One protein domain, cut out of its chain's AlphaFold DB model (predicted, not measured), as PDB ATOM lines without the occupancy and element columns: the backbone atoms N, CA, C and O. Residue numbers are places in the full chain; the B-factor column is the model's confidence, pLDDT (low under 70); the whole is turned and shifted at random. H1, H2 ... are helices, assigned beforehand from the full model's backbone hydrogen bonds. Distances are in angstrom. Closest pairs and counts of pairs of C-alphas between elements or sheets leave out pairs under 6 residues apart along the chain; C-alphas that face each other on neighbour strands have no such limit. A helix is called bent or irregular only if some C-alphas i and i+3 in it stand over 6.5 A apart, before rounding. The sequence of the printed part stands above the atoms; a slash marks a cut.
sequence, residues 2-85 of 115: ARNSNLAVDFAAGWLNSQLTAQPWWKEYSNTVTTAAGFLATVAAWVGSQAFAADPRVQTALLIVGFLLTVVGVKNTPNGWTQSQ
ATOM      1  N   ALA A   2     110.106  28.628  51.861       58.00
ATOM      2  CA  ALA A   2     109.868  29.037  50.460       58.00
ATOM      3  C   ALA A   2     109.899  27.929  49.370       58.00
ATOM      4  O   ALA A   2     109.139  27.978  48.406       58.00
ATOM      5  N   ARG A   3     110.739  26.890  49.504       61.72
ATOM      6  CA  ARG A   3     110.838  25.815  48.489       61.72
ATOM      7  C   ARG A   3     109.560  24.968  48.381       61.72
ATOM      8  O   ARG A   3     109.178  24.581  47.281       61.72
ATOM      9  N   ASN A   4     108.890  24.708  49.505       65.56
ATOM     10  CA  ASN A   4     107.666  23.899  49.529       65.56
ATOM     11  C   ASN A   4     106.450  24.680  49.012       65.56
ATOM     12  O   ASN A   4     105.582  24.094  48.374       65.56
ATOM     13  N   SER A   5     106.403  25.998  49.238       70.25
ATOM     14  CA  SER A   5     105.343  26.860  48.705       70.25
ATOM     15  C   SER A   5     105.412  26.987  47.182       70.25
ATOM     16  O   SER A   5     104.375  26.916  46.534       70.25
ATOM     17  N   ASN A   6     106.611  27.075  46.596       77.31
ATOM     18  CA  ASN A   6     106.762  27.127  45.135       77.31
ATOM     19  C   ASN A   6     106.292  25.820  44.471       77.31
ATOM     20  O   ASN A   6     105.533  25.861  43.509       77.31
ATOM     21  N   LEU A   7     106.633  24.664  45.056       82.81
ATOM     22  CA  LEU A   7     106.139  23.353  44.609       82.81
ATOM     23  C   LEU A   7     104.608  23.236  44.665       82.81
ATOM     24  O   LEU A   7     104.004  22.674  43.754       82.81
ATOM     25  N   ALA A   8     103.972  23.767  45.713       82.56
ATOM     26  CA  ALA A   8     102.517  23.741  45.846       82.56
ATOM     27  C   ALA A   8     101.818  24.623  44.795       82.56
ATOM     28  O   ALA A   8     100.820  24.202  44.208       82.56
ATOM     29  N   VAL A   9     102.357  25.817  44.523       83.19
ATOM     30  CA  VAL A   9     101.828  26.736  43.498       83.19
ATOM     31  C   VAL A   9     102.035  26.170  42.090       83.19
ATOM     32  O   VAL A   9     101.117  26.213  41.270       83.19
ATOM     33  N   ASP A  10     103.195  25.569  41.818       85.56
ATOM     34  CA  ASP A  10     103.487  24.899  40.546       85.56
ATOM     35  C   ASP A  10     102.568  23.697  40.305       85.56
ATOM     36  O   ASP A  10     102.031  23.533  39.207       85.56
ATOM     37  N   PHE A  11     102.324  22.886  41.341       89.00
ATOM     38  CA  PHE A  11     101.367  21.783  41.276       89.00
ATOM     39  C   PHE A  11      99.946  22.282  40.993       89.00
ATOM     40  O   PHE A  11      99.283  21.750  40.104       89.00
ATOM     41  N   ALA A  12      99.484  23.316  41.703       86.31
ATOM     42  CA  ALA A  12      98.148  23.876  41.509       86.31
ATOM     43  C   ALA A  12      97.957  24.430  40.085       86.31
ATOM     44  O   ALA A  12      96.934  24.165  39.452       86.31
ATOM     45  N   ALA A  13      98.959  25.136  39.550       84.62
ATOM     46  CA  ALA A  13      98.934  25.655  38.184       84.62
ATOM     47  C   ALA A  13      98.960  24.529  37.135       84.62
ATOM     48  O   ALA A  13      98.196  24.565  36.167       84.62
ATOM     49  N   GLY A  14      99.795  23.504  37.329       86.31
ATOM     50  CA  GLY A  14      99.846  22.334  36.448       86.31
ATOM     51  C   GLY A  14      98.533  21.550  36.448       86.31
ATOM     52  O   GLY A  14      98.004  21.206  35.388       86.31
ATOM     53  N   TRP A  15      97.951  21.335  37.631       89.50
ATOM     54  CA  TRP A  15      96.650  20.691  37.777       89.50
ATOM     55  C   TRP A  15      95.542  21.503  37.098       89.50
ATOM     56  O   TRP A  15      94.774  20.929  36.324       89.50
ATOM     57  N   LEU A  16      95.487  22.826  37.288       85.81
ATOM     58  CA  LEU A  16      94.468  23.663  36.648       85.81
ATOM     59  C   LEU A  16      94.565  23.619  35.116       85.81
ATOM     60  O   LEU A  16      93.550  23.426  34.446       85.81
ATOM     61  N   ASN A  17      95.774  23.732  34.556       85.62
ATOM     62  CA  ASN A  17      95.979  23.622  33.107       85.62
ATOM     63  C   ASN A  17      95.516  22.258  32.570       85.62
ATOM     64  O   ASN A  17      94.903  22.193  31.500       85.62
ATOM     65  N   SER A  18      95.736  21.173  33.321       86.44
ATOM     66  CA  SER A  18      95.250  19.844  32.933       86.44
ATOM     67  C   SER A  18      93.717  19.785  32.860       86.44
ATOM     68  O   SER A  18      93.171  19.250  31.897       86.44
ATOM     69  N   GLN A  19      93.015  20.405  33.818       86.19
ATOM     70  CA  GLN A  19      91.550  20.465  33.835       86.19
ATOM     71  C   GLN A  19      91.004  21.325  32.690       86.19
ATOM     72  O   GLN A  19      90.031  20.947  32.037       86.19
ATOM     73  N   LEU A  20      91.657  22.454  32.410       84.06
ATOM     74  CA  LEU A  20      91.280  23.370  31.336       84.06
ATOM     75  C   LEU A  20      91.471  22.754  29.943       84.06
ATOM     76  O   LEU A  20      90.698  23.029  29.035       84.06
ATOM     77  N   THR A  21      92.482  21.901  29.774       83.25
ATOM     78  CA  THR A  21      92.732  21.208  28.499       83.25
ATOM     79  C   THR A  21      91.803  20.005  28.321       83.25
ATOM     80  O   THR A  21      91.411  19.679  27.204       83.25
ATOM     81  N   ALA A  22      91.435  19.339  29.420       86.62
ATOM     82  CA  ALA A  22      90.540  18.184  29.401       86.62
ATOM     83  C   ALA A  22      89.060  18.564  29.225       86.62
ATOM     84  O   ALA A  22      88.252  17.719  28.830       86.62
ATOM     85  N   GLN A  23      88.671  19.804  29.542       84.06
ATOM     86  CA  GLN A  23      87.280  20.220  29.408       84.06
ATOM     87  C   GLN A  23      86.905  20.488  27.934       84.06
ATOM     88  O   GLN A  23      87.689  21.068  27.182       84.06
ATOM     89  N   PRO A  24      85.679  20.146  27.510       84.88
ATOM     90  CA  PRO A  24      85.179  20.536  26.198       84.88
ATOM     91  C   PRO A  24      85.024  22.055  26.062       84.88
ATOM     92  O   PRO A  24      84.632  22.724  27.019       84.88
ATOM     93  N   TRP A  25      85.221  22.588  24.855       80.19
ATOM     94  CA  TRP A  25      85.162  24.033  24.577       80.19
ATOM     95  C   TRP A  25      83.831  24.697  24.979       80.19
ATOM     96  O   TRP A  25      83.807  25.860  25.365       80.19
ATOM     97  N   TRP A  26      82.715  23.963  24.944       78.44
ATOM     98  CA  TRP A  26      81.392  24.497  25.291       78.44
ATOM     99  C   TRP A  26      81.137  24.600  26.802       78.44
ATOM    100  O   TRP A  26      80.175  25.251  27.219       78.44
ATOM    101  N   LYS A  27      81.965  23.967  27.650       84.81
ATOM    102  CA  LYS A  27      81.761  24.002  29.108       84.81
ATOM    103  C   LYS A  27      81.901  25.406  29.690       84.81
ATOM    104  O   LYS A  27      81.249  25.705  30.687       84.81
ATOM    105  N   GLU A  28      82.683  26.268  29.049       81.00
ATOM    106  CA  GLU A  28      82.861  27.668  29.448       81.00
ATOM    107  C   GLU A  28      81.545  28.464  29.429       81.00
ATOM    108  O   GLU A  28      81.359  29.374  30.236       81.00
ATOM    109  N   TYR A  29      80.607  28.078  28.559       83.81
ATOM    110  CA  TYR A  29      79.348  28.791  28.329       83.81
ATOM    111  C   TYR A  29      78.120  28.052  28.872       83.81
ATOM    112  O   TYR A  29      76.988  28.412  28.547       83.81
ATOM    113  N   SER A  30      78.303  27.010  29.688       84.69
ATOM    114  CA  SER A  30      77.193  26.141  30.106       84.69
ATOM    115  C   SER A  30      76.123  26.892  30.909       84.69
ATOM    116  O   SER A  30      74.923  26.678  30.698       84.69
ATOM    117  N   ASN A  31      76.525  27.852  31.747       87.00
ATOM    118  CA  ASN A  31      75.578  28.703  32.476       87.00
ATOM    119  C   ASN A  31      74.825  29.662  31.557       87.00
ATOM    120  O   ASN A  31      73.624  29.869  31.732       87.00
ATOM    121  N   THR A  32      75.502  30.200  30.544       88.00
ATOM    122  CA  THR A  32      74.892  31.070  29.533       88.00
ATOM    123  C   THR A  32      73.833  30.316  28.737       88.00
ATOM    124  O   THR A  32      72.715  30.802  28.591       88.00
ATOM    125  N   VAL A  33      74.145  29.095  28.291       87.81
ATOM    126  CA  VAL A  33      73.195  28.230  27.577       87.81
ATOM    127  C   VAL A  33      71.997  27.887  28.463       87.81
ATOM    128  O   VAL A  33      70.856  27.993  28.019       87.81
ATOM    129  N   THR A  34      72.233  27.539  29.731       90.88
ATOM    130  CA  THR A  34      71.153  27.226  30.684       90.88
ATOM    131  C   THR A  34      70.256  28.438  30.938       90.88
ATOM    132  O   THR A  34      69.033  28.313  30.967       90.88
ATOM    133  N   THR A  35      70.849  29.626  31.060       91.88
ATOM    134  CA  THR A  35      70.111  30.883  31.234       91.88
ATOM    135  C   THR A  35      69.267  31.197  30.001       91.88
ATOM    136  O   THR A  35      68.087  31.517  30.131       91.88
ATOM    137  N   ALA A  36      69.836  31.052  28.800       93.25
ATOM    138  CA  ALA A  36      69.117  31.253  27.546       93.25
ATOM    139  C   ALA A  36      67.944  30.270  27.401       93.25
ATOM    140  O   ALA A  36      66.842  30.677  27.038       93.25
ATOM    141  N   ALA A  37      68.147  28.999  27.753       92.69
ATOM    142  CA  ALA A  37      67.085  27.998  27.764       92.69
ATOM    143  C   ALA A  37      65.972  28.348  28.769       92.69
ATOM    144  O   ALA A  37      64.794  28.276  28.422       92.69
ATOM    145  N   GLY A  38      66.325  28.781  29.984       93.44
ATOM    146  CA  GLY A  38      65.361  29.223  30.997       93.44
ATOM    147  C   GLY A  38      64.558  30.453  30.563       93.44
ATOM    148  O   GLY A  38      63.336  30.498  30.735       93.44
ATOM    149  N   PHE A  39      65.212  31.416  29.908       94.75
ATOM    150  CA  PHE A  39      64.543  32.571  29.315       94.75
ATOM    151  C   PHE A  39      63.549  32.151  28.225       94.75
ATOM    152  O   PHE A  39      62.383  32.536  28.280       94.75
ATOM    153  N   LEU A  40      63.972  31.310  27.277       96.38
ATOM    154  CA  LEU A  40      63.097  30.806  26.214       96.38
ATOM    155  C   LEU A  40      61.905  30.021  26.772       96.38
ATOM    156  O   LEU A  40      60.781  30.211  26.310       96.38
ATOM    157  N   ALA A  41      62.123  29.192  27.794       95.06
ATOM    158  CA  ALA A  41      61.050  28.478  28.480       95.06
ATOM    159  C   ALA A  41      60.056  29.446  29.142       95.06
ATOM    160  O   ALA A  41      58.844  29.256  29.039       95.06
ATOM    161  N   THR A  42      60.554  30.519  29.762       93.88
ATOM    162  CA  THR A  42      59.715  31.557  30.379       93.88
ATOM    163  C   THR A  42      58.896  32.310  29.329       93.88
ATOM    164  O   THR A  42      57.702  32.524  29.525       93.88
ATOM    165  N   VAL A  43      59.492  32.655  28.184       93.81
ATOM    166  CA  VAL A  43      58.779  33.288  27.060       93.81
ATOM    167  C   VAL A  43      57.711  32.355  26.491       93.81
ATOM    168  O   VAL A  43      56.579  32.784  26.277       93.81
ATOM    169  N   ALA A  44      58.026  31.074  26.293       94.50
ATOM    170  CA  ALA A  44      57.056  30.087  25.825       94.50
ATOM    171  C   ALA A  44      55.871  29.950  26.797       94.50
ATOM    172  O   ALA A  44      54.716  29.944  26.368       94.50
ATOM    173  N   ALA A  45      56.140  29.913  28.106       92.25
ATOM    174  CA  ALA A  45      55.103  29.885  29.135       92.25
ATOM    175  C   ALA A  45      54.254  31.169  29.137       92.25
ATOM    176  O   ALA A  45      53.030  31.103  29.245       92.25
ATOM    177  N   TRP A  46      54.881  32.331  28.947       92.12
ATOM    178  CA  TRP A  46      54.181  33.608  28.829       92.12
ATOM    179  C   TRP A  46      53.245  33.646  27.609       92.12
ATOM    180  O   TRP A  46      52.080  34.024  27.749       92.12
ATOM    181  N   VAL A  47      53.691  33.179  26.437       92.81
ATOM    182  CA  VAL A  47      52.836  33.049  25.237       92.81
ATOM    183  C   VAL A  47      51.699  32.043  25.460       92.81
ATOM    184  O   VAL A  47      50.571  32.285  25.041       92.81
ATOM    185  N   GLY A  48      51.948  30.938  26.166       91.69
ATOM    186  CA  GLY A  48      50.901  29.967  26.513       91.69
ATOM    187  C   GLY A  48      49.854  30.518  27.489       91.69
ATOM    188  O   GLY A  48      48.691  30.126  27.450       91.69
ATOM    189  N   SER A  49      50.248  31.461  28.346       91.00
ATOM    190  CA  SER A  49      49.395  32.028  29.394       91.00
ATOM    191  C   SER A  49      48.447  33.140  28.939       91.00
ATOM    192  O   SER A  49      47.703  33.665  29.765       91.00
ATOM    193  N   GLN A  50      48.430  33.497  27.648       91.75
ATOM    194  CA  GLN A  50      47.678  34.658  27.144       91.75
ATOM    195  C   GLN A  50      46.175  34.601  27.463       91.75
ATOM    196  O   GLN A  50      45.571  35.636  27.734       91.75
ATOM    197  N   ALA A  51      45.584  33.405  27.544       88.94
ATOM    198  CA  ALA A  51      44.189  33.219  27.961       88.94
ATOM    199  C   ALA A  51      43.888  33.725  29.390       88.94
ATOM    200  O   ALA A  51      42.746  34.054  29.701       88.94
ATOM    201  N   PHE A  52      44.905  33.815  30.250       89.38
ATOM    202  CA  PHE A  52      44.814  34.263  31.644       89.38
ATOM    203  C   PHE A  52      45.564  35.581  31.890       89.38
ATOM    204  O   PHE A  52      45.650  36.046  33.024       89.38
ATOM    205  N   ALA A  53      46.100  36.209  30.837       79.81
ATOM    206  CA  ALA A  53      46.980  37.371  30.949       79.81
ATOM    207  C   ALA A  53      46.268  38.660  31.392       79.81
ATOM    208  O   ALA A  53      46.939  39.646  31.685       79.81
ATOM    209  N   ALA A  54      44.934  38.671  31.472       87.94
ATOM    210  CA  ALA A  54      44.179  39.817  31.976       87.94
ATOM    211  C   ALA A  54      44.456  40.107  33.464       87.94
ATOM    212  O   ALA A  54      44.355  41.259  33.883       87.94
ATOM    213  N   ASP A  55      44.821  39.090  34.255       91.06
ATOM    214  CA  ASP A  55      45.219  39.285  35.648       91.06
ATOM    215  C   ASP A  55      46.739  39.540  35.735       91.06
ATOM    216  O   ASP A  55      47.539  38.636  35.462       91.06
ATOM    217  N   PRO A  56      47.178  40.741  36.158       89.94
ATOM    218  CA  PRO A  56      48.598  41.039  36.317       89.94
ATOM    219  C   PRO A  56      49.292  40.111  37.324       89.94
ATOM    220  O   PRO A  56      50.486  39.851  37.184       89.94
ATOM    221  N   ARG A  57      48.567  39.545  38.301       92.81
ATOM    222  CA  ARG A  57      49.124  38.595  39.276       92.81
ATOM    223  C   ARG A  57      49.609  37.314  38.605       92.81
ATOM    224  O   ARG A  57      50.635  36.777  39.013       92.81
ATOM    225  N   VAL A  58      48.912  36.850  37.563       89.62
ATOM    226  CA  VAL A  58      49.296  35.655  36.796       89.62
ATOM    227  C   VAL A  58      50.599  35.906  36.045       89.62
ATOM    228  O   VAL A  58      51.508  35.078  36.098       89.62
ATOM    229  N   GLN A  59      50.736  37.078  35.418       89.88
ATOM    230  CA  GLN A  59      51.968  37.455  34.722       89.88
ATOM    231  C   GLN A  59      53.151  37.592  35.693       89.88
ATOM    232  O   GLN A  59      54.231  37.065  35.430       89.88
ATOM    233  N   THR A  60      52.946  38.248  36.840       92.81
ATOM    234  CA  THR A  60      53.982  38.379  37.876       92.81
ATOM    235  C   THR A  60      54.399  37.019  38.434       92.81
ATOM    236  O   THR A  60      55.593  36.755  38.559       92.81
ATOM    237  N   ALA A  61      53.443  36.132  38.728       93.25
ATOM    238  CA  ALA A  61      53.737  34.790  39.218       93.25
ATOM    239  C   ALA A  61      54.556  33.981  38.202       93.25
ATOM    240  O   ALA A  61      55.547  33.356  38.578       93.25
ATOM    241  N   LEU A  62      54.197  34.043  36.916       93.00
ATOM    242  CA  LEU A  62      54.944  33.387  35.840       93.00
ATOM    243  C   LEU A  62      56.392  33.863  35.756       93.00
ATOM    244  O   LEU A  62      57.298  33.038  35.661       93.00
ATOM    245  N   LEU A  63      56.614  35.176  35.831       92.69
ATOM    246  CA  LEU A  63      57.959  35.749  35.798       92.69
ATOM    247  C   LEU A  63      58.791  35.320  37.009       92.69
ATOM    248  O   LEU A  63      59.940  34.916  36.842       92.69
ATOM    249  N   ILE A  64      58.212  35.357  38.213       95.81
ATOM    250  CA  ILE A  64      58.903  34.932  39.439       95.81
ATOM    251  C   ILE A  64      59.274  33.451  39.353       95.81
ATOM    252  O   ILE A  64      60.425  33.089  39.592       95.81
ATOM    253  N   VAL A  65      58.325  32.588  38.984       95.31
ATOM    254  CA  VAL A  65      58.565  31.143  38.887       95.31
ATOM    255  C   VAL A  65      59.592  30.831  37.796       95.31
ATOM    256  O   VAL A  65      60.536  30.086  38.053       95.31
ATOM    257  N   GLY A  66      59.464  31.433  36.610       94.81
ATOM    258  CA  GLY A  66      60.418  31.258  35.512       94.81
ATOM    259  C   GLY A  66      61.834  31.700  35.888       94.81
ATOM    260  O   GLY A  66      62.806  30.985  35.631       94.81
ATOM    261  N   PHE A  67      61.959  32.832  36.587       93.94
ATOM    262  CA  PHE A  67      63.240  33.315  37.093       93.94
ATOM    263  C   PHE A  67      63.853  32.351  38.117       93.94
ATOM    264  O   PHE A  67      65.006  31.952  37.965       93.94
ATOM    265  N   LEU A  68      63.085  31.919  39.123       96.81
ATOM    266  CA  LEU A  68      63.574  30.994  40.150       96.81
ATOM    267  C   LEU A  68      64.013  29.651  39.556       96.81
ATOM    268  O   LEU A  68      65.074  29.142  39.914       96.81
ATOM    269  N   LEU A  69      63.244  29.102  38.612       93.62
ATOM    270  CA  LEU A  69      63.618  27.878  37.901       93.62
ATOM    271  C   LEU A  69      64.907  28.059  37.098       93.62
ATOM    272  O   LEU A  69      65.759  27.174  37.107       93.62
ATOM    273  N   THR A  70      65.088  29.218  36.461       94.19
ATOM    274  CA  THR A  70      66.325  29.536  35.740       94.19
ATOM    275  C   THR A  70      67.517  29.610  36.695       94.19
ATOM    276  O   THR A  70      68.548  29.006  36.419       94.19
ATOM    277  N   VAL A  71      67.375  30.269  37.852       92.44
ATOM    278  CA  VAL A  71      68.431  30.343  38.879       92.44
ATOM    279  C   VAL A  71      68.810  28.950  39.386       92.44
ATOM    280  O   VAL A  71      69.995  28.632  39.491       92.44
ATOM    281  N   VAL A  72      67.822  28.097  39.669       92.62
ATOM    282  CA  VAL A  72      68.063  26.706  40.085       92.62
ATOM    283  C   VAL A  72      68.755  25.914  38.974       92.62
ATOM    284  O   VAL A  72      69.697  25.174  39.253       92.62
ATOM    285  N   GLY A  73      68.338  26.099  37.720       89.94
ATOM    286  CA  GLY A  73      68.980  25.493  36.557       89.94
ATOM    287  C   GLY A  73      70.448  25.892  36.449       89.94
ATOM    288  O   GLY A  73      71.314  25.027  36.409       89.94
ATOM    289  N   VAL A  74      70.743  27.194  36.493       91.56
ATOM    290  CA  VAL A  74      72.114  27.722  36.436       91.56
ATOM    291  C   VAL A  74      72.965  27.190  37.584       91.56
ATOM    292  O   VAL A  74      74.107  26.809  37.365       91.56
ATOM    293  N   LYS A  75      72.418  27.108  38.801       88.50
ATOM    294  CA  LYS A  75      73.135  26.543  39.952       88.50
ATOM    295  C   LYS A  75      73.512  25.071  39.743       88.50
ATOM    296  O   LYS A  75      74.567  24.643  40.203       88.50
ATOM    297  N   ASN A  76      72.646  24.303  39.087       86.25
ATOM    298  CA  ASN A  76      72.863  22.879  38.839       86.25
ATOM    299  C   ASN A  76      73.705  22.602  37.587       86.25
ATOM    300  O   ASN A  76      74.150  21.470  37.404       86.25
ATOM    301  N   THR A  77      73.950  23.608  36.748       86.56
ATOM    302  CA  THR A  77      74.859  23.503  35.612       86.56
ATOM    303  C   THR A  77      76.271  23.912  36.053       86.56
ATOM    304  O   THR A  77      76.520  25.085  36.314       86.56
ATOM    305  N   PRO A  78      77.235  22.981  36.165       78.25
ATOM    306  CA  PRO A  78      78.600  23.344  36.523       78.25
ATOM    307  C   PRO A  78      79.280  24.045  35.343       78.25
ATOM    308  O   PRO A  78      79.502  23.435  34.293       78.25
ATOM    309  N   ASN A  79      79.641  25.316  35.519       83.19
ATOM    310  CA  ASN A  79      80.431  26.039  34.527       83.19
ATOM    311  C   ASN A  79      81.874  25.519  34.502       83.19
ATOM    312  O   ASN A  79      82.451  25.215  35.547       83.19
ATOM    313  N   GLY A  80      82.453  25.428  33.307       81.69
ATOM    314  CA  GLY A  80      83.875  25.150  33.139       81.69
ATOM    315  C   GLY A  80      84.758  26.301  33.625       81.69
ATOM    316  O   GLY A  80      84.288  27.420  33.849       81.69
ATOM    317  N   TRP A  81      86.051  26.011  33.747       82.38
ATOM    318  CA  TRP A  81      87.075  27.021  34.005       82.38
ATOM    319  C   TRP A  81      87.264  27.896  32.765       82.38
ATOM    320  O   TRP A  81      87.219  27.393  31.645       82.38
ATOM    321  N   THR A  82      87.485  29.195  32.934       83.44
ATOM    322  CA  THR A  82      87.714  30.100  31.797       83.44
ATOM    323  C   THR A  82      89.206  30.253  31.507       83.44
ATOM    324  O   THR A  82      90.054  30.152  32.399       83.44
ATOM    325  N   GLN A  83      89.544  30.582  30.258       80.69
ATOM    326  CA  GLN A  83      90.927  30.922  29.889       80.69
ATOM    327  C   GLN A  83      91.438  32.148  30.664       80.69
ATOM    328  O   GLN A  83      92.604  32.214  31.054       80.69
ATOM    329  N   SER A  84      90.551  33.101  30.964       83.00
ATOM    330  CA  SER A  84      90.883  34.292  31.752       83.00
ATOM    331  C   SER A  84      91.208  33.980  33.217       83.00
ATOM    332  O   SER A  84      92.048  34.659  33.805       83.00
ATOM    333  N   GLN A  85      90.582  32.960  33.813       83.44
ATOM    334  CA  GLN A  85      90.895  32.495  35.168       83.44
ATOM    335  C   GLN A  85      92.270  31.822  35.214       83.44
ATOM    336  O   GLN A  85      93.050  32.082  36.128       83.44
TER     337      GLN A  85
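AT A GLANCE: This is residues 2 to 85 of the 115 residues of an uncharacterized protein of Corynebacterium argentoratense DSM 44202 (UniProt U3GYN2). A long helical hairpin, H2 and H3 side by side, is extended at its open end by a third helix, H1, whose residues 2 to 15 stick out as a free arm. The closed end of the hairpin is the turn around residues 51 to 57, and after H3 a tail without a named element, residues 77 to 85, runs back toward the H1 end. The printed part has 84 residues with three named helices in the order H1, H2, H3 and no named strand; the class is all helix. It is extended, with a radius of gyration of the C-alphas of 20.7 A and spans of 70 by 24 by 17 A, the arm adding to the length.

HOW THE PARTS SIT: Start with H1, residues 2 to 22, which touches no helix; a tight link of 2 residues leads to H2, residues 25 to 52, yet the two are apart. H2 has a kink of 46 degrees near residue 32 and is irregular, C-alphas 28 and 31 being 8.0 A apart. A tight link of 3 residues leads to H3, residues 56 to 76. H2 and H3 form a helical hairpin: they touch at a shallow tilt of 19 degrees, opposite ways, and their closest C-alphas, those of Gly 38 and Thr 70, are 4.9 A apart. H1 and H3 are apart. In H1 and H3 every O i to N i+4 pair is within hydrogen-bond range; in H2 17 of 24 are.

IN THESE COORDINATES: Find C-alpha 2 at (109.868, 29.037, 50.460); from there H1 runs 30.6 A to C-alpha 22. H2 runs 42.2 A from C-alpha 25 at (85.162, 24.033, 24.577) to C-alpha 52. H3 runs 30.4 A and ends at C-alpha 76, at (72.863, 22.879, 38.839).

THE WHOLE: Look to Arg 3 and Ala 51 for the two C-alphas farthest apart, 70.1 A. The printed part has no cut, and no link is long. The mean pLDDT of the printed part is 87.2; residues 2 to 4 are under 70.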